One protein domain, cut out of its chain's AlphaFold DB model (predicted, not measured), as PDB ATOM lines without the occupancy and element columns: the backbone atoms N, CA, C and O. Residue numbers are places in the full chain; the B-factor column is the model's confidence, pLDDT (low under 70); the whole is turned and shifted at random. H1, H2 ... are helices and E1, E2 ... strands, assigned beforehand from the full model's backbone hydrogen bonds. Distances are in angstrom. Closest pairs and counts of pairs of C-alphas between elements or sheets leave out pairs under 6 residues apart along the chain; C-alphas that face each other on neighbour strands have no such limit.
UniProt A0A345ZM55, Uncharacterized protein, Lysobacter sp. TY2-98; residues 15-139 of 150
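This is residues 15 to 139 of the 150 residues of an uncharacterized protein of Lysobacter sp. TY2-98 (UniProt A0A345ZM55). With little regular structure, a strongly twisted sheet, E5 and E6 amid E1, E2 and E7, curls with hairpin E3-E4 into a loose, partly closed barrel; H1 lies at the end far from E1. The 125 printed residues, mostly strand, hold E1 E2 E3 E4 E5 E6 H1 E7, with 43 in named elements. Both sheets are antiparallel; the whole is compact, radius of gyration of the C-alphas 14.3 A, spans 47 by 29 by 26 A.

Find C-alpha 68 at (21.877, 7.584, 38.562); E5, residues 68 to 76, runs 21.6 A, bending 71 degrees at 72. Find E6, 81 to 88, E1, 21 to 27, E2, 37 to 40, E3, 46 to 48, E4, 61 to 63, H1, 102 to 105, and E7, 135 to 139, ending at (27.560, -3.058, 47.420).

E1 and E2 lie on one side of E5; N 26 and O 74 are 2.9 A apart, N 38 and O 69 3.0 A. E6, on the other side, forms a hairpin with E5, N 70 to O 87 2.8 A. E7 neighbours E6, N 138 to O 84 2.8 A. The closest C-alphas of E3 and E7, Leu 48 and Gly 136, are 4.7 A apart. H1 only grazes the sheet and is too short for an O i to N i+4 pair.

The printed part has no cut. Links E3 to E4, E6 to H1 and H1 to E7 are long. pLDDT is under 70 at 15 residues, among them 15 to 21.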
ATOM      1  N   GLY A  15      40.810  -3.331  51.442       56.38
ATOM      2  CA  GLY A  15      40.548  -4.272  52.535       56.38
ATOM      3  C   GLY A  15      41.722  -4.507  53.494       56.38
ATOM      4  O   GLY A  15      42.650  -3.698  53.598       56.38
ATOM      5  N   LYS A  16      41.639  -5.596  54.266       56.78
ATOM      6  CA  LYS A  16      42.626  -6.007  55.277       56.78
ATOM      7  C   LYS A  16      43.241  -7.354  54.896       56.78
ATOM      8  O   LYS A  16      42.632  -8.395  55.171       56.78
ATOM      9  N   PRO A  17      44.471  -7.370  54.349       58.06
ATOM     10  CA  PRO A  17      45.178  -8.610  54.035       58.06
ATOM     11  C   PRO A  17      45.297  -9.555  55.235       58.06
ATOM     12  O   PRO A  17      45.255 -10.771  55.071       58.06
ATOM     13  N   GLU A  18      45.396  -9.010  56.452       55.28
ATOM     14  CA  GLU A  18      45.463  -9.773  57.700       55.28
ATOM     15  C   GLU A  18      44.204 -10.601  58.007       55.28
ATOM     16  O   GLU A  18      44.297 -11.584  58.742       55.28
ATOM     17  N   ASN A  19      43.059 -10.243  57.419       57.91
ATOM     18  CA  ASN A  19      41.780 -10.931  57.600       57.91
ATOM     19  C   ASN A  19      41.363 -11.748  56.364       57.91
ATOM     20  O   ASN A  19      40.300 -12.361  56.376       57.91
ATOM     21  N   GLY A  20      42.186 -11.779  55.309       57.00
ATOM     22  CA  GLY A  20      41.862 -12.461  54.049       57.00
ATOM     23  C   GLY A  20      40.871 -11.709  53.155       57.00
ATOM     24  O   GLY A  20      40.450 -12.251  52.138       57.00
ATOM     25  N   GLU A  21      40.529 -10.469  53.502       66.25
ATOM     26  CA  GLU A  21      39.637  -9.606  52.727       66.25
ATOM     27  C   GLU A  21      40.490  -8.652  51.898       66.25
ATOM     28  O   GLU A  21      40.895  -7.581  52.351       66.25
ATOM     29  N   ILE A  22      40.852  -9.123  50.710       73.56
ATOM     30  CA  ILE A  22      41.692  -8.429  49.741       73.56
ATOM     31  C   ILE A  22      40.817  -8.177  48.523       73.56
ATOM     32  O   ILE A  22      40.330  -9.127  47.911       73.56
ATOM     33  N   TYR A  23      40.636  -6.905  48.188       79.25
ATOM     34  CA  TYR A  23      39.924  -6.491  46.990       79.25
ATOM     35  C   TYR A  23      40.923  -6.034  45.937       79.25
ATOM     36  O   TYR A  23      41.724  -5.121  46.181       79.25
ATOM     37  N   ASP A  24      40.842  -6.652  44.765       82.25
ATOM     38  CA  ASP A  24      41.476  -6.134  43.563       82.25
ATOM     39  C   ASP A  24      40.641  -4.951  43.069       82.25
ATOM     40  O   ASP A  24      39.449  -5.099  42.794       82.25
ATOM     41  N   VAL A  25      41.254  -3.766  43.021       85.00
ATOM     42  CA  VAL A  25      40.583  -2.534  42.597       85.00
ATOM     43  C   VAL A  25      40.982  -2.197  41.168       85.00
ATOM     44  O   VAL A  25      42.149  -1.907  40.890       85.00
ATOM     45  N   GLU A  26      40.000  -2.207  40.274       86.50
ATOM     46  CA  GLU A  26      40.127  -1.760  38.891       86.50
ATOM     47  C   GLU A  26      39.512  -0.372  38.721       86.50
ATOM     48  O   GLU A  26      38.476  -0.058  39.309       86.50
ATOM     49  N   LEU A  27      40.151   0.463  37.903       85.12
ATOM     50  CA  LEU A  27      39.637   1.780  37.560       85.12
ATOM     51  C   LEU A  27      38.904   1.799  36.252       85.12
ATOM     52  O   LEU A  27      39.425   1.351  35.232       85.12
ATOM     53  N   MET A  28      37.739   2.427  36.298       85.38
ATOM     54  CA  MET A  28      36.937   2.633  35.117       85.38
ATOM     55  C   MET A  28      37.446   3.852  34.339       85.38
ATOM     56  O   MET A  28      38.097   4.740  34.906       85.38
ATOM     57  N   PRO A  29      37.166   3.915  33.028       80.75
ATOM     58  CA  PRO A  29      37.262   5.155  32.269       80.75
ATOM     59  C   PRO A  29      36.459   6.288  32.927       80.75
ATOM     60  O   PRO A  29      35.625   6.053  33.801       80.75
ATOM     61  N   ASP A  30      36.705   7.527  32.503       81.56
ATOM     62  CA  ASP A  30      35.960   8.679  33.018       81.56
ATOM     63  C   ASP A  30      34.439   8.565  32.786       81.56
ATOM     64  O   ASP A  30      33.967   7.771  31.977       81.56
ATOM     65  N   CYS A  31      33.646   9.384  33.480       83.25
ATOM     66  CA  CYS A  31      32.186   9.455  33.322       83.25
ATOM     67  C   CYS A  31      31.774  10.296  32.096       83.25
ATOM     68  O   CYS A  31      30.828  11.090  32.146       83.25
ATOM     69  N   GLY A  32      32.533  10.187  31.006       75.19
ATOM     70  CA  GLY A  32      32.268  10.828  29.729       75.19
ATOM     71  C   GLY A  32      31.199  10.098  28.901       75.19
ATOM     72  O   GLY A  32      30.399   9.328  29.431       75.19
ATOM     73  N   PRO A  33      31.152  10.338  27.577       69.69
ATOM     74  CA  PRO A  33      30.172   9.720  26.676       69.69
ATOM     75  C   PRO A  33      30.173   8.186  26.697       69.69
ATOM     76  O   PRO A  33      29.112   7.590  26.550       69.69
ATOM     77  N   ASP A  34      31.347   7.586  26.903       72.69
ATOM     78  CA  ASP A  34      31.570   6.135  26.964       72.69
ATOM     79  C   ASP A  34      31.823   5.658  28.410       72.69
ATOM     80  O   ASP A  34      32.421   4.605  28.631       72.69
ATOM     81  N   GLY A  35      31.441   6.477  29.396       81.62
ATOM     82  CA  GLY A  35      31.688   6.197  30.805       81.62
ATOM     83  C   GLY A  35      30.894   5.008  31.332       81.62
ATOM     84  O   GLY A  35      29.913   4.571  30.729       81.62
ATOM     85  N   TYR A  36      31.317   4.488  32.483       89.19
ATOM     86  CA  TYR A  36      30.626   3.386  33.142       89.19
ATOM     87  C   TYR A  36      29.577   3.938  34.107       89.19
ATOM     88  O   TYR A  36      29.894   4.661  35.052       89.19
ATOM     89  N   PHE A  37      28.312   3.625  33.849       93.62
ATOM     90  CA  PHE A  37      27.182   4.135  34.617       93.62
ATOM     91  C   PHE A  37      26.343   2.990  35.158       93.62
ATOM     92  O   PHE A  37      26.381   1.871  34.650       93.62
ATOM     93  N   GLY A  38      25.565   3.301  36.182       95.38
ATOM     94  CA  GLY A  38      24.582   2.394  36.734       95.38
ATOM     95  C   GLY A  38      23.467   3.147  37.435       95.38
ATOM     96  O   GLY A  38      23.438   4.383  37.495       95.38
ATOM     97  N   GLY A  39      22.547   2.377  37.986       97.12
ATOM     98  CA  GLY A  39      21.423   2.863  38.758       97.12
ATOM     99  C   GLY A  39      21.300   2.120  40.076       97.12
ATOM    100  O   GLY A  39      21.518   0.915  40.125       97.12
ATOM    101  N   VAL A  40      20.918   2.819  41.144       98.06
ATOM    102  CA  VAL A  40      20.558   2.151  42.404       98.06
ATOM    103  C   VAL A  40      19.271   1.360  42.185       98.06
ATOM    104  O   VAL A  40      18.200   1.957  42.042       98.06
ATOM    105  N   ALA A  41      19.388   0.038  42.125       96.44
ATOM    106  CA  ALA A  41      18.294  -0.880  41.819       96.44
ATOM    107  C   ALA A  41      17.595  -1.398  43.080       96.44
ATOM    108  O   ALA A  41      16.411  -1.730  43.032       96.44
ATOM    109  N   ASN A  42      18.300  -1.419  44.216       96.19
ATOM    110  CA  ASN A  42      17.705  -1.773  45.498       96.19
ATOM    111  C   ASN A  42      16.642  -0.735  45.909       96.19
ATOM    112  O   ASN A  42      16.903   0.472  45.930       96.19
ATOM    113  N   GLU A  43      15.435  -1.205  46.243       95.50
ATOM    114  CA  GLU A  43      14.302  -0.364  46.650       95.50
ATOM    115  C   GLU A  43      14.568   0.402  47.956       95.50
ATOM    116  O   GLU A  43      14.060   1.515  48.129       95.50
ATOM    117  N   ASP A  44      15.403  -0.150  48.840       95.06
ATOM    118  CA  ASP A  44      15.807   0.484  50.099       95.06
ATOM    119  C   ASP A  44      16.937   1.518  49.909       95.06
ATOM    120  O   ASP A  44      17.215   2.323  50.807       95.06
ATOM    121  N   GLY A  45      17.533   1.571  48.714       96.44
ATOM    122  CA  GLY A  45      18.672   2.420  48.381       96.44
ATOM    123  C   GLY A  45      20.021   1.712  48.520       96.44
ATOM    124  O   GLY A  45      20.077   0.512  48.751       96.44
ATOM    125  N   ALA A  46      21.108   2.473  48.379       97.12
ATOM    126  CA  ALA A  46      22.481   1.971  48.487       97.12
ATOM    127  C   ALA A  46      23.272   2.781  49.520       97.12
ATOM    128  O   ALA A  46      23.317   4.016  49.459       97.12
ATOM    129  N   GLU A  47      23.914   2.103  50.469       95.31
ATOM    130  CA  GLU A  47      24.797   2.748  51.442       95.31
ATOM    131  C   GLU A  47      26.093   3.210  50.770       95.31
ATOM    132  O   GLU A  47      26.823   2.403  50.208       95.31
ATOM    133  N   LEU A  48      26.417   4.502  50.877       93.00
ATOM    134  CA  LEU A  48      27.739   5.007  50.511       93.00
ATOM    135  C   LEU A  48      28.682   4.796  51.680       93.00
ATOM    136  O   LEU A  48      28.458   5.375  52.739       93.00
ATOM    137  N   ARG A  49      29.742   4.022  51.466       90.00
ATOM    138  CA  ARG A  49      30.800   3.714  52.429       90.00
ATOM    139  C   ARG A  49      32.074   4.480  52.091       90.00
ATOM    140  O   ARG A  49      32.451   4.618  50.927       90.00
ATOM    141  N   ASP A  50      32.787   4.948  53.111       84.38
ATOM    142  CA  ASP A  50      34.066   5.652  52.913       84.38
ATOM    143  C   ASP A  50      35.229   4.709  52.528       84.38
ATOM    144  O   ASP A  50      36.283   5.167  52.075       84.38
ATOM    145  N   ALA A  51      35.074   3.397  52.729       81.12
ATOM    146  CA  ALA A  51      36.080   2.375  52.447       81.12
ATOM    147  C   ALA A  51      35.420   1.055  52.003       81.12
ATOM    148  O   ALA A  51      34.197   0.974  51.949       81.12
ATOM    149  N   LEU A  52      36.249   0.072  51.643       80.25
ATOM    150  CA  LEU A  52      35.840  -1.322  51.472       80.25
ATOM    151  C   LEU A  52      35.969  -2.079  52.810       80.25
ATOM    152  O   LEU A  52      36.927  -1.790  53.556       80.25
ATOM    153  N   PRO A  53      35.099  -3.078  53.079       74.38
ATOM    154  CA  PRO A  53      35.169  -3.922  54.275       74.38
ATOM    155  C   PRO A  53      36.566  -4.536  54.514       74.38
ATOM    156  O   PRO A  53      37.362  -4.649  53.575       74.38
ATOM    157  N   PRO A  54      36.932  -4.893  55.766       63.38
ATOM    158  CA  PRO A  54      36.116  -4.969  56.990       63.38
ATOM    159  C   PRO A  54      36.246  -3.718  57.868       63.38
ATOM    160  O   PRO A  54      36.193  -3.799  59.099       63.38
ATOM    161  N   LYS A  55      36.585  -2.561  57.295       58.03
ATOM    162  CA  LYS A  55      36.787  -1.361  58.109       58.03
ATOM    163  C   LYS A  55      35.443  -0.959  58.736       58.03
ATOM    164  O   LYS A  55      34.420  -1.026  58.070       58.03
ATOM    165  N   ASP A  56      35.451  -0.550  60.008       57.03
ATOM    166  CA  ASP A  56      34.285   0.078  60.645       57.03
ATOM    167  C   ASP A  56      33.988   1.379  59.887       57.03
ATOM    168  O   ASP A  56      34.600   2.425  60.127       57.03
ATOM    169  N   GLU A  57      33.136   1.277  58.877       61.56
ATOM    170  CA  GLU A  57      32.867   2.346  57.935       61.56
ATOM    171  C   GLU A  57      31.815   3.289  58.488       61.56
ATOM    172  O   GLU A  57      30.766   2.892  58.994       61.56
ATOM    173  N   SER A  58      32.099   4.580  58.355       71.88
ATOM    174  CA  SER A  58      31.030   5.559  58.328       71.88
ATOM    175  C   SER A  58      30.250   5.334  57.037       71.88
ATOM    176  O   SER A  58      30.854   5.242  55.968       71.88
ATOM    177  N   THR A  59      28.925   5.288  57.152       83.81
ATOM    178  CA  THR A  59      27.992   5.428  56.033       83.81
ATOM    179  C   THR A  59      27.639   6.915  55.919       83.81
ATOM    180  O   THR A  59      26.664   7.360  56.538       83.81
ATOM    181  N   PRO A  60      28.449   7.754  55.233       85.06
ATOM    182  CA  PRO A  60      28.187   9.187  55.095       85.06
ATOM    183  C   PRO A  60      26.819   9.508  54.498       85.06
ATOM    184  O   PRO A  60      26.283  10.589  54.760       85.06
ATOM    185  N   ALA A  61      26.270   8.617  53.673       94.62
ATOM    186  CA  ALA A  61      24.981   8.809  53.041       94.62
ATOM    187  C   ALA A  61      24.366   7.495  52.546       94.62
ATOM    188  O   ALA A  61      25.048   6.488  52.410       94.62
ATOM    189  N   VAL A  62      23.077   7.548  52.220       96.94
ATOM    190  CA  VAL A  62      22.357   6.503  51.488       96.94
ATOM    191  C   VAL A  62      21.820   7.118  50.200       96.94
ATOM    192  O   VAL A  62      21.107   8.130  50.248       96.94
ATOM    193  N   LEU A  63      22.186   6.549  49.053       98.00
ATOM    194  CA  LEU A  63      21.591   6.884  47.763       98.00
ATOM    195  C   LEU A  63      20.189   6.284  47.681       98.00
ATOM    196  O   LEU A  63      19.976   5.151  48.091       98.00
ATOM    197  N   ALA A  64      19.230   7.037  47.155       97.94
ATOM    198  CA  ALA A  64      17.869   6.537  46.989       97.94
ATOM    199  C   ALA A  64      17.754   5.586  45.785       97.94
ATOM    200  O   ALA A  64      18.481   5.740  44.803       97.94
ATOM    201  N   ALA A  65      16.772   4.683  45.823       97.94
ATOM    202  CA  ALA A  65      16.380   3.871  44.674       97.94
ATOM    203  C   ALA A  65      16.131   4.729  43.419       97.94
ATOM    204  O   ALA A  65      15.533   5.815  43.474       97.94
ATOM    205  N   GLY A  66      16.594   4.245  42.270       97.38
ATOM    206  CA  GLY A  66      16.513   4.965  41.006       97.38
ATOM    207  C   GLY A  66      17.484   6.147  40.894       97.38
ATOM    208  O   GLY A  66      17.256   7.033  40.071       97.38
ATOM    209  N   GLN A  67      18.518   6.231  41.735       97.75
ATOM    210  CA  GLN A  67      19.576   7.235  41.601       97.75
ATOM    211  C   GLN A  67      20.545   6.829  40.487       97.75
ATOM    212  O   GLN A  67      21.081   5.724  40.520       97.75
ATOM    213  N   LEU A  68      20.802   7.739  39.545       97.06
ATOM    214  CA  LEU A  68      21.877   7.584  38.562       97.06
ATOM    215  C   LEU A  68      23.239   7.733  39.239       97.06
ATOM    216  O   LEU A  68      23.455   8.685  40.001       97.06
ATOM    217  N   VAL A  69      24.166   6.842  38.907       96.81
ATOM    218  CA  VAL A  69      25.549   6.907  39.371       96.81
ATOM    219  C   VAL A  69      26.537   6.722  38.225       96.81
ATOM    220  O   VAL A  69      26.280   5.980  37.280       96.81
ATOM    221  N   CYS A  70      27.685   7.386  38.331       95.25
ATOM    222  CA  CYS A  70      28.882   6.985  37.606       95.25
ATOM    223  C   CYS A  70      29.701   6.033  38.473       95.25
ATOM    224  O   CYS A  70      29.911   6.311  39.654       95.25
ATOM    225  N   ILE A  71      30.176   4.943  37.881       94.25
ATOM    226  CA  ILE A  71      31.049   3.962  38.515       94.25
ATOM    227  C   ILE A  71      32.492   4.323  38.151       94.25
ATOM    228  O   ILE A  71      32.900   4.221  36.998       94.25
ATOM    229  N   GLU A  72      33.267   4.758  39.141       92.25
ATOM    230  CA  GLU A  72      34.660   5.192  38.965       92.25
ATOM    231  C   GLU A  72      35.660   4.047  39.193       92.25
ATOM    232  O   GLU A  72      36.773   4.076  38.661       92.25
ATOM    233  N   ALA A  73      35.289   3.046  39.995       90.75
ATOM    234  CA  ALA A  73      36.123   1.881  40.270       90.75
ATOM    235  C   ALA A  73      35.291   0.645  40.623       90.75
ATOM    236  O   ALA A  73      34.156   0.752  41.090       90.75
ATOM    237  N   VAL A  74      35.899  -0.524  40.458       90.50
ATOM    238  CA  VAL A  74      35.331  -1.830  40.792       90.50
ATOM    239  C   VAL A  74      36.256  -2.514  41.788       90.50
ATOM    240  O   VAL A  74      37.449  -2.636  41.532       90.50
ATOM    241  N   GLY A  75      35.720  -2.935  42.930       89.38
ATOM    242  CA  GLY A  75      36.423  -3.737  43.927       89.38
ATOM    243  C   GLY A  75      35.943  -5.183  43.876       89.38
ATOM    244  O   GLY A  75      34.781  -5.458  44.172       89.38
ATOM    245  N   SER A  76      36.838  -6.112  43.548       85.62
ATOM    246  CA  SER A  76      36.507  -7.532  43.386       85.62
ATOM    247  C   SER A  76      37.207  -8.386  44.435       85.62
ATOM    248  O   SER A  76      38.431  -8.346  44.558       85.62
ATOM    249  N   ALA A  77      36.444  -9.200  45.163       80.31
ATOM    250  CA  ALA A  77      36.963 -10.283  45.997       80.31
ATOM    251  C   ALA A  77      36.761 -11.629  45.274       80.31
ATOM    252  O   ALA A  77      35.953 -12.463  45.679       80.31
ATOM    253  N   GLY A  78      37.469 -11.833  44.157       73.69
ATOM    254  CA  GLY A  78      37.334 -13.024  43.310       73.69
ATOM    255  C   GLY A  78      36.961 -12.697  41.863       73.69
ATOM    256  O   GLY A  78      37.534 -11.792  41.269       73.69
ATOM    257  N   GLN A  79      36.061 -13.486  41.264       66.19
ATOM    258  CA  GLN A  79      35.712 -13.377  39.836       66.19
ATOM    259  C   GLN A  79      34.569 -12.398  39.535       66.19
ATOM    260  O   GLN A  79      34.409 -12.019  38.377       66.19
ATOM    261  N   GLU A  80      33.789 -12.002  40.539       66.19
ATOM    262  CA  GLU A  80      32.671 -11.068  40.391       66.19
ATOM    263  C   GLU A  80      32.943  -9.783  41.184       66.19
ATOM    264  O   GLU A  80      33.583  -9.845  42.245       66.19
ATOM    265  N   PRO A  81      32.487  -8.621  40.675       69.56
ATOM    266  CA  PRO A  81      32.595  -7.368  41.401       69.56
ATOM    267  C   PRO A  81      31.812  -7.476  42.705       69.56
ATOM    268  O   PRO A  81      30.648  -7.859  42.718       69.56
ATOM    269  N   SER A  82      32.467  -7.150  43.812       88.00
ATOM    270  CA  SER A  82      31.837  -7.161  45.133       88.00
ATOM    271  C   SER A  82      31.341  -5.768  45.519       88.00
ATOM    272  O   SER A  82      30.346  -5.640  46.215       88.00
ATOM    273  N   TYR A  83      32.031  -4.723  45.055       92.12
ATOM    274  CA  TYR A  83      31.703  -3.334  45.353       92.12
ATOM    275  C   TYR A  83      31.993  -2.436  44.157       92.12
ATOM    276  O   TYR A  83      32.965  -2.642  43.426       92.12
ATOM    277  N   PHE A  84      31.216  -1.367  44.028       93.75
ATOM    278  CA  PHE A  84      31.505  -0.273  43.108       93.75
ATOM    279  C   PHE A  84      31.884   0.976  43.893       93.75
ATOM    280  O   PHE A  84      31.234   1.306  44.880       93.75
ATOM    281  N   TYR A  85      32.916   1.701  43.464       93.50
ATOM    282  CA  TYR A  85      33.096   3.081  43.902       93.50
ATOM    283  C   TYR A  85      32.324   3.972  42.951       93.50
ATOM    284  O   TYR A  85      32.603   3.985  41.750       93.50
ATOM    285  N   VAL A  86      31.362   4.711  43.483       95.81
ATOM    286  CA  VAL A  86      30.424   5.471  42.669       95.81
ATOM    287  C   VAL A  86      30.355   6.926  43.088       95.81
ATOM    288  O   VAL A  86      30.584   7.263  44.249       95.81
ATOM    289  N   ALA A  87      29.943   7.772  42.150       95.69
ATOM    290  CA  ALA A  87      29.445   9.111  42.415       95.69
ATOM    291  C   ALA A  87      28.024   9.259  41.864       95.69
ATOM    292  O   ALA A  87      27.760   8.951  40.702       95.69
ATOM    293  N   ALA A  88      27.106   9.782  42.676       96.81
ATOM    294  CA  ALA A  88      25.798  10.220  42.205       96.81
ATOM    295  C   ALA A  88      25.965  11.520  41.411       96.81
ATOM    296  O   ALA A  88      26.361  12.546  41.970       96.81
ATOM    297  N   VAL A  89      25.677  11.462  40.111       95.38
ATOM    298  CA  VAL A  89      25.926  12.553  39.157       95.38
ATOM    299  C   VAL A  89      24.616  13.059  38.551       95.38
ATOM    300  O   VAL A  89      23.678  12.271  38.409       95.38
ATOM    301  N   PRO A  90      24.520  14.350  38.183       94.44
ATOM    302  CA  PRO A  90      23.311  14.879  37.570       94.44
ATOM    303  C   PRO A  90      23.084  14.259  36.189       94.44
ATOM    304  O   PRO A  90      23.946  14.353  35.312       94.44
ATOM    305  N   ALA A  91      21.902  13.700  35.944       93.62
ATOM    306  CA  ALA A  91      21.561  13.111  34.647       93.62
ATOM    307  C   ALA A  91      21.643  14.137  33.501       93.62
ATOM    308  O   ALA A  91      21.959  13.789  32.365       93.62
ATOM    309  N   GLY A  92      21.396  15.420  33.791       91.94
ATOM    310  CA  GLY A  92      21.508  16.511  32.816       91.94
ATOM    311  C   GLY A  92      22.933  16.780  32.312       91.94
ATOM    312  O   GLY A  92      23.092  17.282  31.195       91.94
ATOM    313  N   ASP A  93      23.948  16.417  33.099       91.31
ATOM    314  CA  ASP A  93      25.361  16.598  32.753       91.31
ATOM    315  C   ASP A  93      25.909  15.423  31.931       91.31
ATOM    316  O   ASP A  93      26.885  15.569  31.193       91.31
ATOM    317  N   VAL A  94      25.250  14.266  32.010       89.69
ATOM    318  CA  VAL A  94      25.630  13.052  31.291       89.69
ATOM    319  C   VAL A  94      25.077  13.106  29.868       89.69
ATOM    320  O   VAL A  94      23.873  13.014  29.629       89.69
ATOM    321  N   LEU A  95      25.962  13.241  28.877       86.75
ATOM    322  CA  LEU A  95      25.554  13.347  27.469       86.75
ATOM    323  C   LEU A  95      24.729  12.143  26.996       86.75
ATOM    324  O   LEU A  95      23.744  12.332  26.279       86.75
ATOM    325  N   ALA A  96      25.100  10.940  27.434       86.50
ATOM    326  CA  ALA A  96      24.418   9.695  27.097       86.50
ATOM    327  C   ALA A  96      22.999   9.586  27.697       86.50
ATOM    328  O   ALA A  96      22.182   8.818  27.197       86.50
ATOM    329  N   CYS A  97      22.637  10.427  28.676       90.44
ATOM    330  CA  CYS A  97      21.276  10.477  29.212       90.44
ATOM    331  C   CYS A  97      20.265  11.205  28.318       90.44
ATOM    332  O   CYS A  97      19.052  11.116  28.535       90.44
ATOM    333  N   ARG A  98      20.714  11.951  27.304       89.00
ATOM    334  CA  ARG A  98      19.816  12.763  26.472       89.00
ATOM    335  C   ARG A  98      18.897  11.888  25.623       89.00
ATOM    336  O   ARG A  98      19.309  11.332  24.613       89.00
ATOM    337  N   GLY A  99      17.620  11.847  26.002       86.75
ATOM    338  CA  GLY A  99      16.606  11.035  25.322       86.75
ATOM    339  C   GLY A  99      16.673   9.549  25.677       86.75
ATOM    340  O   GLY A  99      15.987   8.753  25.038       86.75
ATOM    341  N   ASN A 100      17.468   9.186  26.686       89.56
ATOM    342  CA  ASN A 100      17.635   7.811  27.115       89.56
ATOM    343  C   ASN A 100      16.590   7.426  28.179       89.56
ATOM    344  O   ASN A 100      16.519   8.096  29.215       89.56
ATOM    345  N   PRO A 101      15.785   6.366  27.975       91.06
ATOM    346  CA  PRO A 101      14.800   5.931  28.961       91.06
ATOM    347  C   PRO A 101      15.429   5.444  30.270       91.06
ATOM    348  O   PRO A 101      14.802   5.610  31.317       91.06
ATOM    349  N   LEU A 102      16.661   4.916  30.250       91.00
ATOM    350  CA  LEU A 102      17.366   4.545  31.477       91.00
ATOM    351  C   LEU A 102      17.530   5.755  32.383       91.00
ATOM    352  O   LEU A 102      17.278   5.629  33.570       91.00
ATOM    353  N   CYS A 103      17.805   6.940  31.833       90.94
ATOM    354  CA  CYS A 103      17.961   8.143  32.647       90.94
ATOM    355  C   CYS A 103      16.635   8.762  33.131       90.94
ATOM    356  O   CYS A 103      16.621   9.683  33.951       90.94
ATOM    357  N   VAL A 104      15.498   8.264  32.630       89.00
ATOM    358  CA  VAL A 104      14.170   8.566  33.186       89.00
ATOM    359  C   VAL A 104      13.917   7.698  34.418       89.00
ATOM    360  O   VAL A 104      13.439   8.198  35.438       89.00
ATOM    361  N   THR A 105      14.263   6.411  34.333       93.00
ATOM    362  CA  THR A 105      14.178   5.458  35.448       93.00
ATOM    363  C   THR A 105      15.193   5.801  36.540       93.00
ATOM    364  O   THR A 105      14.826   6.003  37.700       93.00
ATOM    365  N   TYR A 106      16.451   5.943  36.136       95.00
ATOM    366  CA  TYR A 106      17.629   6.214  36.942       95.00
ATOM    367  C   TYR A 106      18.076   7.654  36.723       95.00
ATOM    368  O   TYR A 106      18.667   7.986  35.706       95.00
ATOM    369  N   GLY A 107      17.782   8.545  37.660       93.94
ATOM    370  CA  GLY A 107      18.057   9.967  37.475       93.94
ATOM    371  C   GLY A 107      18.403  10.656  38.776       93.94
ATOM    372  O   GLY A 107      18.819  10.025  39.746       93.94
ATOM    373  N   ASP A 108      18.192  11.965  38.808       95.62
ATOM    374  CA  ASP A 108      18.492  12.764  39.988       95.62
ATOM    375  C   ASP A 108      17.580  12.344  41.151       95.62
ATOM    376  O   ASP A 108      16.346  12.385  41.053       95.62
ATOM    377  N   ARG A 109      18.177  11.927  42.268       96.19
ATOM    378  CA  ARG A 109      17.503  11.687  43.545       96.19
ATOM    379  C   ARG A 109      18.294  12.359  44.664       96.19
ATOM    380  O   ARG A 109      19.357  12.948  44.477       96.19
ATOM    381  N   LYS A 110      17.728  12.325  45.865       93.88
ATOM    382  CA  LYS A 110      18.388  12.851  47.054       93.88
ATOM    383  C   LYS A 110      19.225  11.751  47.701       93.88
ATOM    384  O   LYS A 110      18.684  10.706  48.046       93.88
ATOM    385  N   ALA A 111      20.497  12.038  47.967       96.06
ATOM    386  CA  ALA A 111      21.308  11.251  48.890       96.06
ATOM    387  C   ALA A 111      20.993  11.667  50.339       96.06
ATOM    388  O   ALA A 111      21.212  12.815  50.739       96.06
ATOM    389  N   ASN A 112      20.440  10.756  51.135       96.00
ATOM    390  CA  ASN A 112      20.115  11.019  52.535       96.00
ATOM    391  C   ASN A 112      21.384  10.969  53.388       96.00
ATOM    392  O   ASN A 112      22.203  10.083  53.213       96.00
ATOM    393  N   GLY A 113      21.557  11.908  54.321       94.12
ATOM    394  CA  GLY A 113      22.727  11.950  55.214       94.12
ATOM    395  C   GLY A 113      23.944  12.698  54.660       94.12
ATOM    396  O   GLY A 113      24.717  13.232  55.461       94.12
ATOM    397  N   TRP A 114      24.040  12.853  53.331       94.94
ATOM    398  CA  TRP A 114      25.143  13.558  52.675       94.94
ATOM    399  C   TRP A 114      25.326  14.969  53.241       94.94
ATOM    400  O   TRP A 114      24.376  15.746  53.356       94.94
ATOM    401  N   LYS A 115      26.563  15.290  53.631       91.69
ATOM    402  CA  LYS A 115      26.911  16.575  54.260       91.69
ATOM    403  C   LYS A 115      27.374  17.633  53.265       91.69
ATOM    404  O   LYS A 115      27.392  18.810  53.620       91.69
ATOM    405  N   GLY A 116      27.771  17.226  52.060       89.38
ATOM    406  CA  GLY A 116      28.145  18.144  50.992       89.38
ATOM    407  C   GLY A 116      26.926  18.789  50.331       89.38
ATOM    408  O   GLY A 116      25.809  18.277  50.411       89.38
ATOM    409  N   ASP A 117      27.144  19.910  49.649       91.75
ATOM    410  CA  ASP A 117      26.115  20.535  48.821       91.75
ATOM    411  C   ASP A 117      26.062  19.848  47.450       91.75
ATOM    412  O   ASP A 117      26.783  20.214  46.520       91.75
ATOM    413  N   ALA A 118      25.200  18.837  47.326       91.69
ATOM    414  CA  ALA A 118      25.046  18.067  46.093       91.69
ATOM    415  C   ALA A 118      24.656  18.929  44.875       91.69
ATOM    416  O   ALA A 118      24.878  18.500  43.750       91.69
ATOM    417  N   THR A 119      24.154  20.159  45.062       91.44
ATOM    418  CA  THR A 119      23.870  21.072  43.938       91.44
ATOM    419  C   THR A 119      25.132  21.596  43.249       91.44
ATOM    420  O   THR A 119      25.065  22.091  42.129       91.44
ATOM    421  N   GLN A 120      26.293  21.467  43.898       94.88
ATOM    422  CA  GLN A 120      27.597  21.776  43.312       94.88
ATOM    423  C   GLN A 120      28.193  20.591  42.538       94.88
ATOM    424  O   GLN A 120      29.247  20.747  41.914       94.88
ATOM    425  N   CYS A 121      27.576  19.409  42.623       95.25
ATOM    426  CA  CYS A 121      28.003  18.242  41.864       95.25
ATOM    427  C   CYS A 121      27.755  18.460  40.373       95.25
ATOM    428  O   CYS A 121      26.680  18.912  39.987       95.25
ATOM    429  N   HIS A 122      28.751  18.129  39.559       94.19
ATOM    430  CA  HIS A 122      28.659  18.168  38.107       94.19
ATOM    431  C   HIS A 122      29.677  17.221  37.469       94.19
ATOM    432  O   HIS A 122      30.664  16.837  38.107       94.19
ATOM    433  N   ILE A 123      29.480  16.889  36.194       91.06
ATOM    434  CA  ILE A 123      30.533  16.260  35.384       91.06
ATOM    435  C   ILE A 123      31.447  17.355  34.824       91.06
ATOM    436  O   ILE A 123      31.010  18.254  34.103       91.06
ATOM    437  N   ALA A 124      32.736  17.308  35.168       90.31
ATOM    438  CA  ALA A 124      33.725  18.242  34.642       90.31
ATOM    439  C   ALA A 124      34.039  17.957  33.164       90.31
ATOM    440  O   ALA A 124      33.806  16.868  32.647       90.31
ATOM    441  N   SER A 125      34.682  18.909  32.479       85.19
ATOM    442  CA  SER A 125      35.113  18.730  31.081       85.19
ATOM    443  C   SER A 125      36.107  17.581  30.874       85.19
ATOM    444  O   SER A 125      36.334  17.170  29.742       85.19
ATOM    445  N   SER A 126      36.730  17.093  31.949       83.94
ATOM    446  CA  SER A 126      37.583  15.904  31.954       83.94
ATOM    447  C   SER A 126      36.799  14.589  32.017       83.94
ATOM    448  O   SER A 126      37.422  13.560  32.227       83.94
ATOM    449  N   GLY A 127      35.464  14.625  31.969       85.50
ATOM    450  CA  GLY A 127      34.595  13.455  32.125       85.50
ATOM    451  C   GLY A 127      34.410  13.001  33.574       85.50
ATOM    452  O   GLY A 127      33.520  12.222  33.859       85.50
ATOM    453  N   TRP A 128      35.199  13.502  34.523       88.56
ATOM    454  CA  TRP A 128      35.126  13.070  35.923       88.56
ATOM    455  C   TRP A 128      34.114  13.873  36.752       88.56
ATOM    456  O   TRP A 128      33.972  15.080  36.524       88.56
ATOM    457  N   PRO A 129      33.487  13.263  37.777       91.25
ATOM    458  CA  PRO A 129      32.664  13.980  38.739       91.25
ATOM    459  C   PRO A 129      33.511  15.004  39.500       91.25
ATOM    460  O   PRO A 129      34.647  14.732  39.909       91.25
ATOM    461  N   ALA A 130      32.957  16.198  39.686       91.19
ATOM    462  CA  ALA A 130      33.593  17.307  40.377       91.19
ATOM    463  C   ALA A 130      32.594  18.062  41.267       91.19
ATOM    464  O   ALA A 130      31.379  17.993  41.096       91.19
ATOM    465  N   GLY A 131      33.124  18.804  42.242       92.69
ATOM    466  CA  GLY A 131      32.316  19.451  43.276       92.69
ATOM    467  C   GLY A 131      31.990  18.503  44.432       92.69
ATOM    468  O   GLY A 131      32.807  17.662  44.801       92.69
ATOM    469  N   ALA A 132      30.816  18.671  45.042       93.62
ATOM    470  CA  ALA A 132      30.410  17.941  46.246       93.62
ATOM    471  C   ALA A 132      29.435  16.786  45.942       93.62
ATOM    472  O   ALA A 132      28.410  16.639  46.614       93.62
ATOM    473  N   CYS A 133      29.764  15.975  44.931       95.38
ATOM    474  CA  CYS A 133      29.009  14.774  44.572       95.38
ATOM    475  C   CYS A 133      28.973  13.768  45.731       95.38
ATOM    476  O   CYS A 133      30.041  13.466  46.278       95.38
ATOM    477  N   PRO A 134      27.787  13.239  46.100       96.44
ATOM    478  CA  PRO A 134      27.696  12.065  46.957       96.44
ATOM    479  C   PRO A 134      28.473  10.918  46.320       96.44
ATOM    480  O   PRO A 134      28.186  10.549  45.183       96.44
ATOM    481  N   GLN A 135      29.471  10.394  47.027       94.94
ATOM    482  CA  GLN A 135      30.374   9.374  46.499       94.94
ATOM    483  C   GLN A 135      30.850   8.429  47.599       94.94
ATOM    484  O   GLN A 135      30.883   8.817  48.770       94.94
ATOM    485  N   GLY A 136      31.223   7.215  47.217       92.56
ATOM    486  CA  GLY A 136      31.636   6.166  48.142       92.56
ATOM    487  C   GLY A 136      31.576   4.780  47.512       92.56
ATOM    488  O   GLY A 136      31.140   4.624  46.372       92.56
ATOM    489  N   TRP A 137      32.011   3.780  48.272       93.25
ATOM    490  CA  TRP A 137      31.819   2.375  47.930       93.25
ATOM    491  C   TRP A 137      30.377   1.959  48.216       93.25
ATOM    492  O   TRP A 137      29.839   2.296  49.267       93.25
ATOM    493  N   VAL A 138      29.770   1.227  47.293       93.94
ATOM    494  CA  VAL A 138      28.433   0.633  47.411       93.94
ATOM    495  C   VAL A 138      28.537  -0.855  47.144       93.94
ATOM    496  O   VAL A 138      29.435  -1.278  46.408       93.94
ATOM    497  N   ASP A 139      27.641  -1.638  47.741       93.12
ATOM    498  CA  ASP A 139      27.560  -3.058  47.420       93.12
ATOM    499  C   ASP A 139      27.209  -3.230  45.938       93.12
ATOM    500  O   ASP A 139      26.384  -2.488  45.391       93.12
TER     501      ASP A 139